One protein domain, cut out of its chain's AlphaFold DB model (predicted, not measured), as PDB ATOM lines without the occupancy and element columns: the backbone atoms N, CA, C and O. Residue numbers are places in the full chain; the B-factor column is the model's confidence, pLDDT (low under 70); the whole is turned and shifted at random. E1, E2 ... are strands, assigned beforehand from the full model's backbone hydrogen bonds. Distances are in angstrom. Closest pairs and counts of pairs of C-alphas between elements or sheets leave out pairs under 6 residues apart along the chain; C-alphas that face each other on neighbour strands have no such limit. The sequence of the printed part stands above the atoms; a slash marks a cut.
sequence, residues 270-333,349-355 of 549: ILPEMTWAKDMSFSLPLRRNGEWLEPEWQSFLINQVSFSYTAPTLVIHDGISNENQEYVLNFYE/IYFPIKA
ATOM      1  N   ILE A 270      -2.852  11.672-129.705       94.44
ATOM      2  CA  ILE A 270      -4.150  12.165-130.189       94.44
ATOM      3  C   ILE A 270      -4.379  11.589-131.586       94.44
ATOM      4  O   ILE A 270      -3.521  11.740-132.456       94.44
ATOM      5  N   LEU A 271      -5.510  10.920-131.806       93.44
ATOM      6  CA  LEU A 271      -5.911  10.489-133.146       93.44
ATOM      7  C   LEU A 271      -6.682  11.609-133.870       93.44
ATOM      8  O   LEU A 271      -7.234  12.490-133.207       93.44
ATOM      9  N   PRO A 272      -6.752  11.596-135.216       92.50
ATOM     10  CA  PRO A 272      -7.620  12.505-135.961       92.50
ATOM     11  C   PRO A 272      -9.077  12.424-135.489       92.50
ATOM     12  O   PRO A 272      -9.554  11.345-135.133       92.50
ATOM     13  N   GLU A 273      -9.786  13.556-135.522       92.62
ATOM     14  CA  GLU A 273     -11.229  13.595-135.258       92.62
ATOM     15  C   GLU A 273     -11.974  12.693-136.252       92.62
ATOM     16  O   GLU A 273     -11.707  12.728-137.455       92.62
ATOM     17  N   MET A 274     -12.922  11.900-135.749       91.81
ATOM     18  CA  MET A 274     -13.807  11.085-136.577       91.81
ATOM     19  C   MET A 274     -15.273  11.423-136.310       91.81
ATOM     20  O   MET A 274     -15.709  11.515-135.162       91.81
ATOM     21  N   THR A 275     -16.052  11.548-137.383       91.88
ATOM     22  CA  THR A 275     -17.517  11.542-137.314       91.88
ATOM     23  C   THR A 275     -17.997  10.192-136.778       91.88
ATOM     24  O   THR A 275     -17.475   9.149-137.171       91.88
ATOM     25  N   TRP A 276     -18.985  10.202-135.884       92.94
ATOM     26  CA  TRP A 276     -19.544   8.991-135.292       92.94
ATOM     27  C   TRP A 276     -20.162   8.064-136.348       92.94
ATOM     28  O   TRP A 276     -20.989   8.468-137.169       92.94
ATOM     29  N   ALA A 277     -19.829   6.783-136.250       87.62
ATOM     30  CA  ALA A 277     -20.512   5.692-136.920       87.62
ATOM     31  C   ALA A 277     -20.843   4.600-135.895       87.62
ATOM     32  O   ALA A 277     -20.259   4.535-134.814       87.62
ATOM     33  N   LYS A 278     -21.777   3.718-136.251       81.19
ATOM     34  CA  LYS A 278     -22.187   2.601-135.391       81.19
ATOM     35  C   LYS A 278     -21.036   1.628-135.097       81.19
ATOM     36  O   LYS A 278     -20.906   1.161-133.970       81.19
ATOM     37  N   ASP A 279     -20.227   1.333-136.110       83.44
ATOM     38  CA  ASP A 279     -19.091   0.418-136.041       83.44
ATOM     39  C   ASP A 279     -17.803   1.236-136.253       83.44
ATOM     40  O   ASP A 279     -17.474   1.609-137.379       83.44
ATOM     41  N   MET A 280     -17.092   1.564-135.167       89.81
ATOM     42  CA  MET A 280     -15.900   2.429-135.202       89.81
ATOM     43  C   MET A 280     -14.604   1.618-135.175       89.81
ATOM     44  O   MET A 280     -14.437   0.718-134.348       89.81
ATOM     45  N   SER A 281     -13.642   1.981-136.025       92.38
ATOM     46  CA  SER A 281     -12.314   1.365-136.040       92.38
ATOM     47  C   SER A 281     -11.205   2.388-136.279       92.38
ATOM     48  O   SER A 281     -11.353   3.313-137.074       92.38
ATOM     49  N   PHE A 282     -10.083   2.208-135.578       92.44
ATOM     50  CA  PHE A 282      -8.958   3.140-135.549       92.44
ATOM     51  C   PHE A 282      -7.645   2.386-135.772       92.44
ATOM     52  O   PHE A 282      -7.436   1.319-135.196       92.44
ATOM     53  N   SER A 283      -6.731   2.959-136.556       93.38
ATOM     54  CA  SER A 283      -5.347   2.478-136.643       93.38
ATOM     55  C   SER A 283      -4.517   3.157-135.555       93.38
ATOM     56  O   SER A 283      -4.374   4.382-135.566       93.38
ATOM     57  N   LEU A 284      -3.998   2.388-134.597       94.06
ATOM     58  CA  LEU A 284      -3.183   2.918-133.507       94.06
ATOM     59  C   LEU A 284      -1.701   2.956-133.919       94.06
ATOM     60  O   LEU A 284      -1.158   1.931-134.329       94.06
ATOM     61  N   PRO A 285      -0.997   4.093-133.760       93.25
ATOM     62  CA  PRO A 285       0.406   4.222-134.158       93.25
ATOM     63  C   PRO A 285       1.402   3.579-133.169       93.25
ATOM     64  O   PRO A 285       2.593   3.862-133.247       93.25
ATOM     65  N   LEU A 286       0.946   2.746-132.223       95.38
ATOM     66  CA  LEU A 286       1.790   2.212-131.149       95.38
ATOM     67  C   LEU A 286       2.814   1.193-131.670       95.38
ATOM     68  O   LEU A 286       2.443   0.133-132.185       95.38
ATOM     69  N   ARG A 287       4.107   1.476-131.488       95.56
ATOM     70  CA  ARG A 287       5.203   0.682-132.064       95.56
ATOM     71  C   ARG A 287       6.387   0.482-131.121       95.56
ATOM     72  O   ARG A 287       6.704   1.322-130.279       95.56
ATOM     73  N   ARG A 288       7.063  -0.657-131.293       92.19
ATOM     74  CA  ARG A 288       8.303  -1.034-130.600       92.19
ATOM     75  C   ARG A 288       9.200  -1.835-131.538       92.19
ATOM     76  O   ARG A 288       8.730  -2.747-132.200       92.19
ATOM     77  N   ASN A 289      10.502  -1.564-131.546       87.12
ATOM     78  CA  ASN A 289      11.505  -2.403-132.222       87.12
ATOM     79  C   ASN A 289      11.206  -2.734-133.710       87.12
ATOM     80  O   ASN A 289      11.620  -3.777-134.204       87.12
ATOM     81  N   GLY A 290      10.491  -1.854-134.422       85.69
ATOM     82  CA  GLY A 290      10.019  -2.036-135.805       85.69
ATOM     83  C   GLY A 290       8.650  -2.721-135.934       85.69
ATOM     84  O   GLY A 290       7.979  -2.573-136.961       85.69
ATOM     85  N   GLU A 291       8.209  -3.413-134.885       92.19
ATOM     86  CA  GLU A 291       6.938  -4.128-134.770       92.19
ATOM     87  C   GLU A 291       5.826  -3.236-134.193       92.19
ATOM     88  O   GLU A 291       6.067  -2.175-133.608       92.19
ATOM     89  N   TRP A 292       4.577  -3.685-134.328       94.19
ATOM     90  CA  TRP A 292       3.464  -3.085-133.599       94.19
ATOM     91  C   TRP A 292       3.506  -3.459-132.114       94.19
ATOM     92  O   TRP A 292       3.963  -4.539-131.730       94.19
ATOM     93  N   LEU A 293       2.992  -2.568-131.271       91.94
ATOM     94  CA  LEU A 293       2.800  -2.830-129.852       91.94
ATOM     95  C   LEU A 293       1.365  -3.309-129.583       91.94
ATOM     96  O   LEU A 293       0.393  -2.639-129.938       91.94
ATOM     97  N   GLU A 294       1.260  -4.440-128.887       90.69
ATOM     98  CA  GLU A 294       0.060  -4.900-128.183       90.69
ATOM     99  C   GLU A 294       0.315  -4.726-126.675       90.69
ATOM    100  O   GLU A 294       1.044  -5.533-126.096       90.69
ATOM    101  N   PRO A 295      -0.159  -3.623-126.060       89.38
ATOM    102  CA  PRO A 295       0.133  -3.286-124.668       89.38
ATOM    103  C   PRO A 295      -0.867  -3.927-123.696       89.38
ATOM    104  O   PRO A 295      -1.951  -4.366-124.091       89.38
ATOM    105  N   GLU A 296      -0.564  -3.882-122.398       87.12
ATOM    106  CA  GLU A 296      -1.593  -4.063-121.375       87.12
ATOM    107  C   GLU A 296      -2.539  -2.851-121.398       87.12
ATOM    108  O   GLU A 296      -2.178  -1.728-121.025       87.12
ATOM    109  N   TRP A 297      -3.769  -3.082-121.857       85.81
ATOM    110  CA  TRP A 297      -4.828  -2.080-121.847       85.81
ATOM    111  C   TRP A 297      -5.381  -1.893-120.436       85.81
ATOM    112  O   TRP A 297      -5.938  -2.817-119.839       85.81
ATOM    113  N   GLN A 298      -5.295  -0.668-119.927       74.31
ATOM    114  CA  GLN A 298      -6.030  -0.253-118.739       74.31
ATOM    115  C   GLN A 298      -7.343   0.396-119.196       74.31
ATOM    116  O   GLN A 298      -7.378   1.115-120.196       74.31
ATOM    117  N   SER A 299      -8.437   0.105-118.486       63.16
ATOM    118  CA  SER A 299      -9.798   0.478-118.894       63.16
ATOM    119  C   SER A 299      -9.935   1.960-119.252       63.16
ATOM    120  O   SER A 299      -9.274   2.817-118.654       63.16
ATOM    121  N   PHE A 300     -10.851   2.261-120.178       63.44
ATOM    122  CA  PHE A 300     -11.281   3.629-120.451       63.44
ATOM    123  C   PHE A 300     -11.638   4.345-119.137       63.44
ATOM    124  O   PHE A 300     -12.362   3.806-118.300       63.44
ATOM    125  N   LEU A 301     -11.108   5.557-118.946       57.06
ATOM    126  CA  LEU A 301     -11.377   6.369-117.745       57.06
ATOM    127  C   LEU A 301     -12.786   6.972-117.747       57.06
ATOM    128  O   LEU A 301     -13.270   7.423-116.711       57.06
ATOM    129  N   ILE A 302     -13.422   6.995-118.917       54.62
ATOM    130  CA  ILE A 302     -14.730   7.583-119.172       54.62
ATOM    131  C   ILE A 302     -15.515   6.565-120.004       54.62
ATOM    132  O   ILE A 302     -15.075   6.196-121.090       54.62
ATOM    133  N   ASN A 303     -16.671   6.146-119.483       59.22
ATOM    134  CA  ASN A 303     -17.608   5.174-120.063       59.22
ATOM    135  C   ASN A 303     -17.089   3.720-120.179       59.22
ATOM    136  O   ASN A 303     -15.899   3.448-120.316       59.22
ATOM    137  N   GLN A 304     -18.009   2.751-120.104       69.50
ATOM    138  CA  GLN A 304     -17.703   1.316-120.239       69.50
ATOM    139  C   GLN A 304     -17.635   0.918-121.721       69.50
ATOM    140  O   GLN A 304     -18.466   0.157-122.211       69.50
ATOM    141  N   VAL A 305     -16.660   1.473-122.443       79.44
ATOM    142  CA  VAL A 305     -16.440   1.179-123.865       79.44
ATOM    143  C   VAL A 305     -15.967  -0.269-124.033       79.44
ATOM    144  O   VAL A 305     -14.979  -0.690-123.428       79.44
ATOM    145  N   SER A 306     -16.671  -1.027-124.871       84.94
ATOM    146  CA  SER A 306     -16.320  -2.398-125.249       84.94
ATOM    147  C   SER A 306     -15.508  -2.374-126.539       84.94
ATOM    148  O   SER A 306     -15.915  -1.732-127.507       84.94
ATOM    149  N   PHE A 307     -14.368  -3.064-126.578       88.44
ATOM    150  CA  PHE A 307     -13.460  -3.037-127.725       88.44
ATOM    151  C   PHE A 307     -12.681  -4.344-127.891       88.44
ATOM    152  O   PHE A 307     -12.564  -5.146-126.963       88.44
ATOM    153  N   SER A 308     -12.095  -4.516-129.071       89.88
ATOM    154  CA  SER A 308     -10.992  -5.441-129.322       89.88
ATOM    155  C   SER A 308      -9.844  -4.719-130.026       89.88
ATOM    156  O   SER A 308     -10.030  -3.674-130.650       89.88
ATOM    157  N   TYR A 309      -8.638  -5.265-129.898       90.88
ATOM    158  CA  TYR A 309      -7.442  -4.773-130.573       90.88
ATOM    159  C   TYR A 309      -6.681  -5.957-131.164       90.88
ATOM    160  O   TYR A 309      -6.483  -6.957-130.477       90.88
ATOM    161  N   THR A 310      -6.263  -5.813-132.419       91.81
ATOM    162  CA  THR A 310      -5.378  -6.736-133.138       91.81
ATOM    163  C   THR A 310      -4.510  -5.862-134.031       91.81
ATOM    164  O   THR A 310      -5.026  -5.249-134.969       91.81
ATOM    165  N   ALA A 311      -3.228  -5.710-133.704       92.00
ATOM    166  CA  ALA A 311      -2.486  -4.535-134.152       92.00
ATOM    167  C   ALA A 311      -2.333  -4.416-135.689       92.00
ATOM    168  O   ALA A 311      -2.077  -5.416-136.366       92.00
ATOM    169  N   PRO A 312      -2.445  -3.198-136.268       94.56
ATOM    170  CA  PRO A 312      -2.623  -1.893-135.609       94.56
ATOM    171  C   PRO A 312      -4.085  -1.537-135.279       94.56
ATOM    172  O   PRO A 312      -4.362  -0.427-134.829       94.56
ATOM    173  N   THR A 313      -5.037  -2.427-135.549       94.06
ATOM    174  CA  THR A 313      -6.461  -2.093-135.609       94.06
ATOM    175  C   THR A 313      -7.145  -2.226-134.250       94.06
ATOM    176  O   THR A 313      -7.281  -3.321-133.704       94.06
ATOM    177  N   LEU A 314      -7.651  -1.105-133.738       92.19
ATOM    178  CA  LEU A 314      -8.661  -1.052-132.683       92.19
ATOM    179  C   LEU A 314     -10.053  -1.130-133.319       92.19
ATOM    180  O   LEU A 314     -10.320  -0.445-134.308       92.19
ATOM    181  N   VAL A 315     -10.953  -1.923-132.743       91.25
ATOM    182  CA  VAL A 315     -12.374  -1.968-133.111       91.25
ATOM    183  C   VAL A 315     -13.201  -1.749-131.854       91.25
ATOM    184  O   VAL A 315     -13.045  -2.475-130.874       91.25
ATOM    185  N   ILE A 316     -14.087  -0.759-131.883       89.12
ATOM    186  CA  ILE A 316     -15.054  -0.515-130.815       89.12
ATOM    187  C   ILE A 316     -16.334  -1.290-131.132       89.12
ATOM    188  O   ILE A 316     -16.787  -1.321-132.274       89.12
ATOM    189  N   HIS A 317     -16.900  -1.937-130.119       85.19
ATOM    190  CA  HIS A 317     -18.092  -2.778-130.227       85.19
ATOM    191  C   HIS A 317     -19.317  -2.178-129.533       85.19
ATOM    192  O   HIS A 317     -20.438  -2.487-129.927       85.19
ATOM    193  N   ASP A 318     -19.116  -1.368-128.487       83.88
ATOM    194  CA  ASP A 318     -20.186  -0.687-127.745       83.88
ATOM    195  C   ASP A 318     -19.609   0.468-126.901       83.88
ATOM    196  O   ASP A 318     -18.412   0.493-126.608       83.88
ATOM    197  N   GLY A 319     -20.461   1.394-126.459       82.25
ATOM    198  CA  GLY A 319     -20.140   2.414-125.454       82.25
ATOM    199  C   GLY A 319     -19.628   3.763-125.971       82.25
ATOM    200  O   GLY A 319     -19.315   4.621-125.146       82.25
ATOM    201  N   ILE A 320     -19.576   3.980-127.292       85.44
ATOM    202  CA  ILE A 320     -19.382   5.313-127.892       85.44
ATOM    203  C   ILE A 320     -20.738   5.880-128.335       85.44
ATOM    204  O   ILE A 320     -21.374   5.365-129.256       85.44
ATOM    205  N   SER A 321     -21.172   6.959-127.688       86.56
ATOM    206  CA  SER A 321     -22.384   7.722-128.007       86.56
ATOM    207  C   SER A 321     -22.200   8.655-129.208       86.56
ATOM    208  O   SER A 321     -21.103   9.146-129.478       86.56
ATOM    209  N   ASN A 322     -23.302   8.917-129.922       90.62
ATOM    210  CA  ASN A 322     -23.356   9.848-131.049       90.62
ATOM    211  C   ASN A 322     -23.456  11.307-130.560       90.62
ATOM    212  O   ASN A 322     -24.504  11.945-130.653       90.62
ATOM    213  N   GLU A 323     -22.371  11.808-129.980       89.75
ATOM    214  CA  GLU A 323     -22.247  13.173-129.466       89.75
ATOM    215  C   GLU A 323     -20.803  13.687-129.618       89.75
ATOM    216  O   GLU A 323     -19.887  12.914-129.895       89.75
ATOM    217  N   ASN A 324     -20.592  14.998-129.462       91.69
ATOM    218  CA  ASN A 324     -19.253  15.594-129.515       91.69
ATOM    219  C   ASN A 324     -18.494  15.274-128.214       91.69
ATOM    220  O   ASN A 324     -18.687  15.963-127.212       91.69
ATOM    221  N   GLN A 325     -17.655  14.236-128.222       89.62
ATOM    222  CA  GLN A 325     -17.021  13.682-127.021       89.62
ATOM    223  C   GLN A 325     -15.616  13.136-127.312       89.62
ATOM    224  O   GLN A 325     -15.389  12.442-128.298       89.62
ATOM    225  N   GLU A 326     -14.666  13.400-126.411       89.94
ATOM    226  CA  GLU A 326     -13.329  12.791-126.437       89.94
ATOM    227  C   GLU A 326     -13.320  11.521-125.565       89.94
ATOM    228  O   GLU A 326     -13.699  11.566-124.392       89.94
ATOM    229  N   TYR A 327     -12.896  10.384-126.117       89.81
ATOM    230  CA  TYR A 327     -12.695   9.135-125.367       89.81
ATOM    231  C   TYR A 327     -11.209   8.924-125.080       89.81
ATOM    232  O   TYR A 327     -10.360   9.388-125.840       89.81
ATOM    233  N   VAL A 328     -10.888   8.220-123.987       90.88
ATOM    234  CA  VAL A 328      -9.502   8.056-123.512       90.88
ATOM    235  C   VAL A 328      -9.207   6.604-123.138       90.88
ATOM    236  O   VAL A 328      -9.729   6.108-122.135       90.88
ATOM    237  N   LEU A 329      -8.345   5.943-123.916       90.62
ATOM    238  CA  LEU A 329      -7.839   4.588-123.655       90.62
ATOM    239  C   LEU A 329      -6.422   4.659-123.078       90.62
ATOM    240  O   LEU A 329      -5.574   5.378-123.602       90.62
ATOM    241  N   ASN A 330      -6.150   3.901-122.018       91.69
ATOM    242  CA  ASN A 330      -4.855   3.904-121.342       91.69
ATOM    243  C   ASN A 330      -4.041   2.669-121.740       91.69
ATOM    244  O   ASN A 330      -4.565   1.554-121.736       91.69
ATOM    245  N   PHE A 331      -2.754   2.854-122.034       93.56
ATOM    246  CA  PHE A 331      -1.845   1.766-122.400       93.56
ATOM    247  C   PHE A 331      -0.593   1.746-121.526       93.56
ATOM    248  O   PHE A 331      -0.097   2.795-121.105       93.56
ATOM    249  N   TYR A 332      -0.057   0.549-121.295       94.19
ATOM    250  CA  TYR A 332       1.227   0.337-120.637       94.19
ATOM    251  C   TYR A 332       1.937  -0.901-121.200       94.19
ATOM    252  O   TYR A 332       1.312  -1.937-121.405       94.19
ATOM    253  N   GLU A 333       3.245  -0.803-121.438       92.94
ATOM    254  CA  GLU A 333       4.128  -1.942-121.705       92.94
ATOM    255  C   GLU A 333       5.570  -1.617-121.265       92.94
ATOM    256  O   GLU A 333       6.134  -0.594-121.671       92.94
ATOM    257  N   ILE A 349      -4.352   7.413-125.138       93.62
ATOM    258  CA  ILE A 349      -4.792   7.609-126.520       93.62
ATOM    259  C   ILE A 349      -6.139   8.318-126.480       93.62
ATOM    260  O   ILE A 349      -7.078   7.823-125.853       93.62
ATOM    261  N   TYR A 350      -6.217   9.460-127.152       92.88
ATOM    262  CA  TYR A 350      -7.401  10.301-127.234       92.88
ATOM    263  C   TYR A 350      -8.090  10.118-128.587       92.88
ATOM    264  O   TYR A 350      -7.446  10.197-129.637       92.88
ATOM    265  N   PHE A 351      -9.402   9.893-128.543       91.50
ATOM    266  CA  PHE A 351     -10.270   9.697-129.703       91.50
ATOM    267  C   PHE A 351     -11.300  10.835-129.718       91.50
ATOM    268  O   PHE A 351     -12.285  10.754-128.975       91.50
ATOM    269  N   PRO A 352     -11.089  11.912-130.497       93.19
ATOM    270  CA  PRO A 352     -12.084  12.962-130.656       93.19
ATOM    271  C   PRO A 352     -13.203  12.445-131.565       93.19
ATOM    272  O   PRO A 352     -12.977  12.176-132.747       93.19
ATOM    273  N   ILE A 353     -14.403  12.282-131.009       92.69
ATOM    274  CA  ILE A 353     -15.597  11.878-131.750       92.69
ATOM    275  C   ILE A 353     -16.490  13.093-131.956       92.69
ATOM    276  O   ILE A 353     -16.787  13.835-131.019       92.69
ATOM    277  N   LYS A 354     -16.931  13.269-133.197       94.12
ATOM    278  CA  LYS A 354     -17.871  14.304-133.612       94.12
ATOM    279  C   LYS A 354     -19.240  13.692-133.889       94.12
ATOM    280  O   LYS A 354     -19.338  12.648-134.533       94.12
ATOM    281  N   ALA A 355     -20.292  14.363-133.436       93.38
ATOM    282  CA  ALA A 355     -21.669  13.951-133.658       93.38
ATOM    283  C   ALA A 355     -22.004  13.858-135.158       93.38
ATOM    284  O   ALA A 355     -21.584  14.687-135.970       93.38
TER     285      ALA A 355
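AT A GLANCE: This is residues 270 to 333 and 349 to 355 of the 549 residues of the protein "LPXTG cell wall anchor domain-containing protein" of Listeria farberi (UniProt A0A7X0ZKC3). Two small three-stranded sheets, E1 E4 E3 and E2 E5 E6, face each other as a sandwich, their strands crossing at a slant. The stretch before E1 passes along the side where E1 and E6 are the edges and pairs briefly with E6, the link from E2 to E3 passes along the other side, and the turn at residues 287 to 292 reaches out to one end of the long axis. The printed part has 71 residues with no named helix and six named strands, E1 to E6 in chain order; the sheets have the orders E1 - E4 - E3 and E2 - E5 - E6, each antiparallel throughout. The class is all strand, though under half of the residues, 33 of 71, are in named strands. The whole is compact, with a radius of gyration of the C-alphas of 12.0 A, and elongated in outline, spanning 37 by 20 by 18 A.

HOW THE PARTS SIT: Near the beginning of the printed part, residues 274 to 275 make a short parallel pairing with residues 353 to 354 of E6, which is residues 349 to 354. E1, residues 280 to 283, is an edge strand and the antiparallel neighbour of E4, residues 313 to 318, at 160 degrees between their directions. The C-alphas of Ser 281 and Val 315 face each other at 4.4 A, and N 314 and O 282 are within hydrogen-bond range at 2.8 A. On the long link after E1, residues 287 to 288 pair antiparallel with residues 291 to 292. E2, residues 296 to 298, is an edge strand of the other sheet and antiparallel to E5, residues 325 to 333, at 142 degrees; C-alphas 297 and 331 face each other at 4.9 A, and N 296 and O 332 are 2.9 A apart. E3, residues 306 to 310, forms a hairpin with E4, antiparallel at 163 degrees; C-alphas 307 and 316 face each other at 4.3 A, and N 308 and O 315 are 2.9 A apart. E5 is the inner strand of its sheet and its pairing is staggered: residues 325 to 329 pair with E6, residues 330 to 332 with E2. E5 and E6 are antiparallel at 162 degrees, C-alphas 326 and 352 face each other at 4.4 A, and N 349 and O 329 are 2.8 A apart. Between the sheets, E1 and E5, E3 and E5, and E4 and E6, among others, are apart.

IN THESE COORDINATES: E1 begins at C-alpha 280, (-15.900, 2.429, -135.202), and measures 10.7 A from first to last C-alpha over residues 280 to 283. E2, residues 296 to 298, measures 6.4 A. E3, residues 306 to 310, measures 14.2 A, and E4, residues 313 to 318, measures 15.9 A. E5, residues 325 to 333, is the longest strand at 26.8 A, and its C-alpha 333 is at (4.128, -1.942, -121.705). E6, residues 349 to 354, measures 16.3 A and ends at C-alpha 354, (-17.871, 14.304, -133.612).

THE WHOLE: The two C-alphas farthest apart are those of Asn 289 and Glu 323, 37.3 A. Residues 334 to 348 are cut out between E5 and E6, and C-alphas 333 and 349 are 13.9 A apart across the cut. Of the links that are printed whole, E3 to E4 is tight, E2 to E3 and E4 to E5 are short, and E1 to E2, with 12 residues, is long. The mean pLDDT of the printed part is 87.8; residues 299 to 304, between E2 and E3, are under 70.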